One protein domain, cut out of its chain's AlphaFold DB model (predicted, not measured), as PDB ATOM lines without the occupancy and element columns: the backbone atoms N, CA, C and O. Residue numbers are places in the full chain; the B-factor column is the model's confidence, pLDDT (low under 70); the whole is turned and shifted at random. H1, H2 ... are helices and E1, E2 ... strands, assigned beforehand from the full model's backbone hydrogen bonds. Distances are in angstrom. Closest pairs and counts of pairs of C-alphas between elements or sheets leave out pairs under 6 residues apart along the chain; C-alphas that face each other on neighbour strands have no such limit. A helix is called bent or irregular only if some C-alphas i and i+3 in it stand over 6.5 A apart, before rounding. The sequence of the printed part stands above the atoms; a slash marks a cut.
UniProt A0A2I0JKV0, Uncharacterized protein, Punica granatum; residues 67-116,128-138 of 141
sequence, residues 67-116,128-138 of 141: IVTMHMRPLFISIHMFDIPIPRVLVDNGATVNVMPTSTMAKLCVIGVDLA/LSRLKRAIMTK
ATOM      1  N   ILE A  67       0.551 -25.410  18.878       66.19
ATOM      2  CA  ILE A  67       1.326 -26.440  18.179       66.19
ATOM      3  C   ILE A  67       1.783 -27.589  19.083       66.19
ATOM      4  O   ILE A  67       1.956 -28.705  18.596       66.19
ATOM      5  N   VAL A  68       1.967 -27.350  20.386       64.69
ATOM      6  CA  VAL A  68       2.356 -28.412  21.328       64.69
ATOM      7  C   VAL A  68       1.149 -29.082  21.990       64.69
ATOM      8  O   VAL A  68       1.309 -30.116  22.631       64.69
ATOM      9  N   THR A  69      -0.059 -28.532  21.816       62.62
ATOM     10  CA  THR A  69      -1.317 -29.132  22.294       62.62
ATOM     11  C   THR A  69      -1.984 -30.021  21.236       62.62
ATOM     12  O   THR A  69      -2.905 -30.777  21.544       62.62
ATOM     13  N   MET A  70      -1.491 -29.995  19.990       65.75
ATOM     14  CA  MET A  70      -1.961 -30.849  18.899       65.75
ATOM     15  C   MET A  70      -1.257 -32.211  18.893       65.75
ATOM     16  O   MET A  70      -0.189 -32.402  18.305       65.75
ATOM     17  N   HIS A  71      -1.899 -33.216  19.482       62.19
ATOM     18  CA  HIS A  71      -1.511 -34.608  19.267       62.19
ATOM     19  C   HIS A  71      -1.910 -35.036  17.847       62.19
ATOM     20  O   HIS A  71      -3.035 -35.450  17.593       62.19
ATOM     21  N   MET A  72      -0.969 -34.964  16.902       70.75
ATOM     22  CA  MET A  72      -1.171 -35.412  15.510       70.75
ATOM     23  C   MET A  72      -1.401 -36.931  15.367       70.75
ATOM     24  O   MET A  72      -1.658 -37.427  14.273       70.75
ATOM     25  N   ARG A  73      -1.284 -37.694  16.460       81.31
ATOM     26  CA  ARG A  73      -1.570 -39.132  16.527       81.31
ATOM     27  C   ARG A  73      -2.662 -39.367  17.571       81.31
ATOM     28  O   ARG A  73      -2.596 -38.725  18.618       81.31
ATOM     29  N   PRO A  74      -3.612 -40.291  17.333       89.06
ATOM     30  CA  PRO A  74      -4.630 -40.620  18.325       89.06
ATOM     31  C   PRO A  74      -3.990 -40.981  19.669       89.06
ATOM     32  O   PRO A  74      -3.068 -41.803  19.718       89.06
ATOM     33  N   LEU A  75      -4.462 -40.351  20.744       89.38
ATOM     34  CA  LEU A  75      -3.935 -40.566  22.085       89.38
ATOM     35  C   LEU A  75      -4.525 -41.855  22.659       89.38
ATOM     36  O   LEU A  75      -5.739 -41.982  22.808       89.38
ATOM     37  N   PHE A  76      -3.657 -42.811  22.987       92.56
ATOM     38  CA  PHE A  76      -4.040 -44.039  23.675       92.56
ATOM     39  C   PHE A  76      -3.405 -44.090  25.058       92.56
ATOM     40  O   PHE A  76      -2.216 -43.810  25.204       92.56
ATOM     41  N   ILE A  77      -4.180 -44.524  26.046       92.06
ATOM     42  CA  ILE A  77      -3.699 -44.805  27.400       92.06
ATOM     43  C   ILE A  77      -3.886 -46.284  27.737       92.06
ATOM     44  O   ILE A  77      -4.811 -46.942  27.248       92.06
ATOM     45  N   SER A  78      -3.010 -46.806  28.593       93.00
ATOM     46  CA  SER A  78      -3.197 -48.107  29.231       93.00
ATOM     47  C   SER A  78      -3.836 -47.901  30.599       93.00
ATOM     48  O   SER A  78      -3.348 -47.107  31.401       93.00
ATOM     49  N   ILE A  79      -4.924 -48.615  30.875       90.88
ATOM     50  CA  ILE A  79      -5.627 -48.548  32.160       90.88
ATOM     51  C   ILE A  79      -5.743 -49.940  32.767       90.88
ATOM     52  O   ILE A  79      -5.722 -50.935  32.056       90.88
ATOM     53  N   HIS A  80      -5.920 -50.015  34.081       88.75
ATOM     54  CA  HIS A  80      -6.353 -51.238  34.751       88.75
ATOM     55  C   HIS A  80      -7.798 -51.056  35.193       88.75
ATOM     56  O   HIS A  80      -8.092 -50.150  35.980       88.75
ATOM     57  N   MET A  81      -8.689 -51.902  34.687       85.56
ATOM     58  CA  MET A  81     -10.103 -51.907  35.043       85.56
ATOM     59  C   MET A  81     -10.453 -53.282  35.608       85.56
ATOM     60  O   MET A  81     -10.203 -54.281  34.948       85.56
ATOM     61  N   PHE A  82     -10.997 -53.330  36.827       83.75
ATOM     62  CA  PHE A  82     -11.279 -54.591  37.536       83.75
ATOM     63  C   PHE A  82     -10.060 -55.530  37.588       83.75
ATOM     64  O   PHE A  82     -10.162 -56.710  37.280       83.75
ATOM     65  N   ASP A  83      -8.885 -54.968  37.888       82.88
ATOM     66  CA  ASP A  83      -7.582 -55.654  37.905       82.88
ATOM     67  C   ASP A  83      -7.121 -56.240  36.558       82.88
ATOM     68  O   ASP A  83      -6.027 -56.795  36.454       82.88
ATOM     69  N   ILE A  84      -7.882 -56.011  35.487       84.88
ATOM     70  CA  ILE A  84      -7.547 -56.437  34.132       84.88
ATOM     71  C   ILE A  84      -6.923 -55.256  33.370       84.88
ATOM     72  O   ILE A  84      -7.533 -54.183  33.267       84.88
ATOM     73  N   PRO A  85      -5.706 -55.411  32.820       90.25
ATOM     74  CA  PRO A  85      -5.083 -54.375  32.006       90.25
ATOM     75  C   PRO A  85      -5.790 -54.231  30.651       90.25
ATOM     76  O   PRO A  85      -5.959 -55.196  29.904       90.25
ATOM     77  N   ILE A  86      -6.148 -52.999  30.298       90.94
ATOM     78  CA  ILE A  86      -6.659 -52.593  28.988       90.94
ATOM     79  C   ILE A  86      -5.603 -51.680  28.350       90.94
ATOM     80  O   ILE A  86      -5.496 -50.511  28.721       90.94
ATOM     81  N   PRO A  87      -4.800 -52.184  27.397       88.75
ATOM     82  CA  PRO A  87      -3.597 -51.488  26.943       88.75
ATOM     83  C   PRO A  87      -3.866 -50.290  26.023       88.75
ATOM     84  O   PRO A  87      -3.003 -49.426  25.897       88.75
ATOM     85  N   ARG A  88      -5.027 -50.236  25.351       92.31
ATOM     86  CA  ARG A  88      -5.318 -49.242  24.305       92.31
ATOM     87  C   ARG A  88      -6.712 -48.644  24.447       92.31
ATOM     88  O   ARG A  88      -7.628 -49.020  23.719       92.31
ATOM     89  N   VAL A  89      -6.862 -47.698  25.365       92.88
ATOM     90  CA  VAL A  89      -8.069 -46.870  25.472       92.88
ATOM     91  C   VAL A  89      -7.836 -45.565  24.734       92.88
ATOM     92  O   VAL A  89      -6.875 -44.863  25.026       92.88
ATOM     93  N   LEU A  90      -8.692 -45.273  23.755       93.19
ATOM     94  CA  LEU A  90      -8.658 -44.020  23.010       93.19
ATOM     95  C   LEU A  90      -9.145 -42.879  23.908       93.19
ATOM     96  O   LEU A  90     -10.214 -42.990  24.509       93.19
ATOM     97  N   VAL A  91      -8.376 -41.798  23.973       91.50
ATOM     98  CA  VAL A  91      -8.786 -40.552  24.623       91.50
ATOM     99  C   VAL A  91      -9.346 -39.631  23.550       91.50
ATOM    100  O   VAL A  91      -8.615 -39.197  22.659       91.50
ATOM    101  N   ASP A  92     -10.646 -39.364  23.631       89.31
ATOM    102  CA  ASP A  92     -11.366 -38.510  22.692       89.31
ATOM    103  C   ASP A  92     -12.073 -37.380  23.447       89.31
ATOM    104  O   ASP A  92     -13.011 -37.617  24.207       89.31
ATOM    105  N   ASN A  93     -11.618 -36.145  23.227       87.94
ATOM    106  CA  ASN A  93     -12.205 -34.945  23.824       87.94
ATOM    107  C   ASN A  93     -13.486 -34.487  23.101       87.94
ATOM    108  O   ASN A  93     -14.164 -33.583  23.586       87.94
ATOM    109  N   GLY A  94     -13.811 -35.069  21.940       90.25
ATOM    110  CA  GLY A  94     -15.025 -34.772  21.176       90.25
ATOM    111  C   GLY A  94     -16.217 -35.673  21.517       90.25
ATOM    112  O   GLY A  94     -17.327 -35.414  21.051       90.25
ATOM    113  N   ALA A  95     -16.017 -36.721  22.320       89.94
ATOM    114  CA  ALA A  95     -17.063 -37.673  22.670       89.94
ATOM    115  C   ALA A  95     -17.835 -37.245  23.930       89.94
ATOM    116  O   ALA A  95     -17.266 -37.069  25.004       89.94
ATOM    117  N   THR A  96     -19.165 -37.160  23.829       92.94
ATOM    118  CA  THR A  96     -20.044 -36.856  24.978       92.94
ATOM    119  C   THR A  96     -20.177 -38.033  25.954       92.94
ATOM    120  O   THR A  96     -20.574 -37.850  27.104       92.94
ATOM    121  N   VAL A  97     -19.883 -39.261  25.506       89.38
ATOM    122  CA  VAL A  97     -20.037 -40.490  26.298       89.38
ATOM    123  C   VAL A  97     -18.854 -41.437  26.112       89.38
ATOM    124  O   VAL A  97     -18.294 -41.548  25.025       89.38
ATOM    125  N   ASN A  98     -18.531 -42.189  27.167       89.56
ATOM    126  CA  ASN A  98     -17.537 -43.257  27.109       89.56
ATOM    127  C   ASN A  98     -18.185 -44.541  26.581       89.56
ATOM    128  O   ASN A  98     -19.134 -45.053  27.177       89.56
ATOM    129  N   VAL A  99     -17.645 -45.089  25.494       90.00
ATOM    130  CA  VAL A  99     -18.130 -46.331  24.884       90.00
ATOM    131  C   VAL A  99     -17.125 -47.447  25.132       90.00
ATOM    132  O   VAL A  99     -15.931 -47.284  24.890       90.00
ATOM    133  N   MET A 100     -17.613 -48.605  25.579       89.19
ATOM    134  CA  MET A 100     -16.808 -49.817  25.662       89.19
ATOM    135  C   MET A 100     -17.415 -50.929  24.800       89.19
ATOM    136  O   MET A 100     -18.598 -51.230  24.960       89.19
ATOM    137  N   PRO A 101     -16.634 -51.571  23.910       89.81
ATOM    138  CA  PRO A 101     -17.122 -52.706  23.136       89.81
ATOM    139  C   PRO A 101     -17.576 -53.858  24.035       89.81
ATOM    140  O   PRO A 101     -16.911 -54.191  25.020       89.81
ATOM    141  N   THR A 102     -18.654 -54.540  23.644       86.31
ATOM    142  CA  THR A 102     -19.199 -55.689  24.385       86.31
ATOM    143  C   THR A 102     -18.180 -56.818  24.544       86.31
ATOM    144  O   THR A 102     -18.141 -57.477  25.575       86.31
ATOM    145  N   SER A 103     -17.294 -57.006  23.561       86.44
ATOM    146  CA  SER A 103     -16.198 -57.980  23.637       86.44
ATOM    147  C   SER A 103     -15.195 -57.663  24.750       86.44
ATOM    148  O   SER A 103     -14.633 -58.578  25.347       86.44
ATOM    149  N   THR A 104     -14.977 -56.381  25.053       84.62
ATOM    150  CA  THR A 104     -14.154 -55.945  26.186       84.62
ATOM    151  C   THR A 104     -14.921 -56.106  27.495       84.62
ATOM    152  O   THR A 104     -14.356 -56.610  28.456       84.62
ATOM    153  N   MET A 105     -16.219 -55.782  27.526       84.81
ATOM    154  CA  MET A 105     -17.067 -55.995  28.712       84.81
ATOM    155  C   MET A 105     -17.143 -57.469  29.127       84.81
ATOM    156  O   MET A 105     -17.016 -57.772  30.311       84.81
ATOM    157  N   ALA A 106     -17.253 -58.383  28.158       82.75
ATOM    158  CA  ALA A 106     -17.244 -59.822  28.411       82.75
ATOM    159  C   ALA A 106     -15.935 -60.286  29.076       82.75
ATOM    160  O   ALA A 106     -15.964 -61.085  30.006       82.75
ATOM    161  N   LYS A 107     -14.788 -59.737  28.651       81.56
ATOM    162  CA  LYS A 107     -13.471 -60.040  29.242       81.56
ATOM    163  C   LYS A 107     -13.314 -59.501  30.657       81.56
ATOM    164  O   LYS A 107     -12.561 -60.069  31.433       81.56
ATOM    165  N   LEU A 108     -14.006 -58.410  30.974       80.94
ATOM    166  CA  LEU A 108     -13.983 -57.789  32.293       80.94
ATOM    167  C   LEU A 108     -14.916 -58.480  33.298       80.94
ATOM    168  O   LEU A 108     -15.064 -57.982  34.410       80.94
ATOM    169  N   CYS A 109     -15.558 -59.593  32.912       69.12
ATOM    170  CA  CYS A 109     -16.562 -60.303  33.710       69.12
ATOM    171  C   CYS A 109     -17.641 -59.367  34.282       69.12
ATOM    172  O   CYS A 109     -18.205 -59.631  35.342       69.12
ATOM    173  N   VAL A 110     -17.953 -58.276  33.571       63.44
ATOM    174  CA  VAL A 110     -19.075 -57.401  33.913       63.44
ATOM    175  C   VAL A 110     -20.339 -58.111  33.444       63.44
ATOM    176  O   VAL A 110     -20.802 -57.944  32.316       63.44
ATOM    177  N   ILE A 111     -20.851 -58.992  34.299       52.12
ATOM    178  CA  ILE A 111     -22.125 -59.685  34.101       52.12
ATOM    179  C   ILE A 111     -23.229 -58.622  34.198       52.12
ATOM    180  O   ILE A 111     -23.122 -57.710  35.018       52.12
ATOM    181  N   GLY A 112     -24.269 -58.712  33.361       52.19
ATOM    182  CA  GLY A 112     -25.283 -57.671  33.095       52.19
ATOM    183  C   GLY A 112     -26.065 -57.080  34.283       52.19
ATOM    184  O   GLY A 112     -26.970 -56.286  34.062       52.19
ATOM    185  N   VAL A 113     -25.709 -57.420  35.520       51.91
ATOM    186  CA  VAL A 113     -26.183 -56.807  36.768       51.91
ATOM    187  C   VAL A 113     -25.644 -55.372  36.946       51.91
ATOM    188  O   VAL A 113     -26.313 -54.543  37.554       51.91
ATOM    189  N   ASP A 114     -24.479 -55.046  36.367       52.53
ATOM    190  CA  ASP A 114     -23.832 -53.722  36.505       52.53
ATOM    191  C   ASP A 114     -24.097 -52.750  35.342       52.53
ATOM    192  O   ASP A 114     -23.805 -51.552  35.434       52.53
ATOM    193  N   LEU A 115     -24.669 -53.244  34.244       54.09
ATOM    194  CA  LEU A 115     -25.088 -52.428  33.109       54.09
ATOM    195  C   LEU A 115     -26.497 -51.925  33.406       54.09
ATOM    196  O   LEU A 115     -27.436 -52.710  33.409       54.09
ATOM    197  N   ALA A 116     -26.605 -50.631  33.714       49.50
ATOM    198  CA  ALA A 116     -27.819 -49.918  34.108       49.50
ATOM    199  C   ALA A 116     -29.124 -50.610  33.670       49.50
ATOM    200  O   ALA A 116     -29.614 -50.416  32.559       49.50
ATOM    201  N   LEU A 128     -22.013 -49.368  40.534       49.41
ATOM    202  CA  LEU A 128     -21.826 -48.117  39.739       49.41
ATOM    203  C   LEU A 128     -20.888 -47.140  40.441       49.41
ATOM    204  O   LEU A 128     -20.147 -46.418  39.786       49.41
ATOM    205  N   SER A 129     -20.933 -47.074  41.772       51.53
ATOM    206  CA  SER A 129     -20.076 -46.165  42.527       51.53
ATOM    207  C   SER A 129     -18.605 -46.565  42.415       51.53
ATOM    208  O   SER A 129     -17.745 -45.699  42.513       51.53
ATOM    209  N   ARG A 130     -18.287 -47.848  42.199       51.75
ATOM    210  CA  ARG A 130     -16.914 -48.313  41.956       51.75
ATOM    211  C   ARG A 130     -16.469 -48.028  40.527       51.75
ATOM    212  O   ARG A 130     -15.369 -47.516  40.373       51.75
ATOM    213  N   LEU A 131     -17.319 -48.242  39.521       52.25
ATOM    214  CA  LEU A 131     -16.988 -47.926  38.125       52.25
ATOM    215  C   LEU A 131     -16.886 -46.413  37.882       52.25
ATOM    216  O   LEU A 131     -15.898 -45.942  37.323       52.25
ATOM    217  N   LYS A 132     -17.853 -45.631  38.380       55.88
ATOM    218  CA  LYS A 132     -17.804 -44.162  38.331       55.88
ATOM    219  C   LYS A 132     -16.601 -43.623  39.098       55.88
ATOM    220  O   LYS A 132     -15.922 -42.759  38.565       55.88
ATOM    221  N   ARG A 133     -16.275 -44.152  40.291       53.22
ATOM    222  CA  ARG A 133     -15.029 -43.776  40.989       53.22
ATOM    223  C   ARG A 133     -13.792 -44.178  40.192       53.22
ATOM    224  O   ARG A 133     -12.925 -43.336  40.028       53.22
ATOM    225  N   ALA A 134     -13.715 -45.395  39.659       53.28
ATOM    226  CA  ALA A 134     -12.553 -45.881  38.912       53.28
ATOM    227  C   ALA A 134     -12.282 -45.067  37.638       53.28
ATOM    228  O   ALA A 134     -11.125 -44.806  37.326       53.28
ATOM    229  N   ILE A 135     -13.333 -44.628  36.940       56.47
ATOM    230  CA  ILE A 135     -13.212 -43.780  35.749       56.47
ATOM    231  C   ILE A 135     -12.917 -42.320  36.142       56.47
ATOM    232  O   ILE A 135     -12.032 -41.707  35.557       56.47
ATOM    233  N   MET A 136     -13.594 -41.772  37.161       53.47
ATOM    234  CA  MET A 136     -13.471 -40.356  37.553       53.47
ATOM    235  C   MET A 136     -12.210 -40.024  38.369       53.47
ATOM    236  O   MET A 136     -11.777 -38.880  38.351       53.47
ATOM    237  N   THR A 137     -11.607 -40.980  39.092       48.44
ATOM    238  CA  THR A 137     -10.389 -40.719  39.904       48.44
ATOM    239  C   THR A 137      -9.070 -41.012  39.191       48.44
ATOM    240  O   THR A 137      -8.028 -40.630  39.712       48.44
ATOM    241  N   LYS A 138      -9.072 -41.672  38.023       44.12
ATOM    242  CA  LYS A 138      -7.835 -42.054  37.309       44.12
ATOM    243  C   LYS A 138      -7.609 -41.351  35.969       44.12
ATOM    244  O   LYS A 138      -6.567 -41.568  35.361       44.12
TER     245      LYS A 138
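This is residues 67 to 116 and 128 to 138 of the 141 residues of an uncharacterized protein of Punica granatum (UniProt A0A2I0JKV0). A narrow antiparallel hairpin of E1 and E2 forms one side of an open, loose frame, with the link residues 96 to 101 on another side and the helix H2 on a third, and between E1 and H2 there is just 1 pair of C-alphas within 8 A. The short helix H1 sits toward the end of the frame where the hairpin turns at Phe 82 and Asp 83, and at the opposite end residues 67 to 73 stick out as a free tail that makes much of the length. The printed part has 61 residues, with two named strands and two named helices in the order E1, E2, H1, H2; the sheet has the order E1 - E2 and is antiparallel. The class is mixed, helices and strands, with 30 of the 61 residues in named elements, which is under half. The whole is loose, with a radius of gyration of the C-alphas of 13.5 A and spans of 45 by 19 by 18 A.

E1 is residues 76 to 81, Phe 76 to Met 81, and measures 15.1 A from first to last C-alpha. It begins with C-alpha 76 at (-4.040, -44.039, 23.675). E2 is residues 84 to 90, Ile 84 to Leu 90, and measures 16.7 A; with 7 residues it is the longest strand. Its last C-alpha, of Leu 90, stands at (-8.658, -44.020, 23.010). H1 is residues 102 to 107, Thr 102 to Lys 107, and measures 8.7 A. H2 is residues 128 to 138, Leu 128 to Lys 138, and measures 15.4 A; with 11 residues it is the longest helix. It ends with C-alpha 138 at (-7.835, -42.054, 37.309). Neither helix is bent or irregular.

E1 and E2 are antiparallel neighbours and form a hairpin, with an angle of 151 degrees between their N-to-C directions. A tight link of 2 residues joins them. Among the C-alphas that face each other are those of Phe 76 and Leu 90, 4.7 A apart, and those of Ser 78 and Pro 87, 4.1 A apart. Across the pair, N 79 and O 86 are within hydrogen-bond range at 2.9 A, and N 86 and O 79 at 2.7 A. From E1 outward to H2 there is 1 pair of C-alphas within 8 A, the closest, those of Met 81 and Ala 134, at 7.6 A; centre to centre E1 and H2 are 13.5 A apart. E2 and H2 are apart. E1 and H1 are apart. H1 and H2 are apart too. Within the helices, O i to N i+4 pairs are within hydrogen-bond range in 1 of 2 cases for H1 and in 6 of 7 for H2; in H1, 2 of 3 O i to N i+3 pairs are within range.

The two C-alphas farthest apart are those of Ile 67 and Val 113, at 45.0 A, and the C-alphas of the first and last printed residues, Ile 67 and Lys 138, are 26.3 A apart. Residues 67 to 73 stand free. The link from E2 to H1 is long, with 11 residues between them. The link from H1 to H2 runs across the cut: residues 117 to 127 are not printed, and C-alpha 116 and C-alpha 128 are 8.4 A apart. The mean pLDDT of the printed part is 75.2. It is under 70 in 24 residues, namely 67 to 71, 109 to 116 and 128 to 138, the last stretch being H2 with a mean of 52. E1 and E2 each have a mean of 90, and H1 has 84.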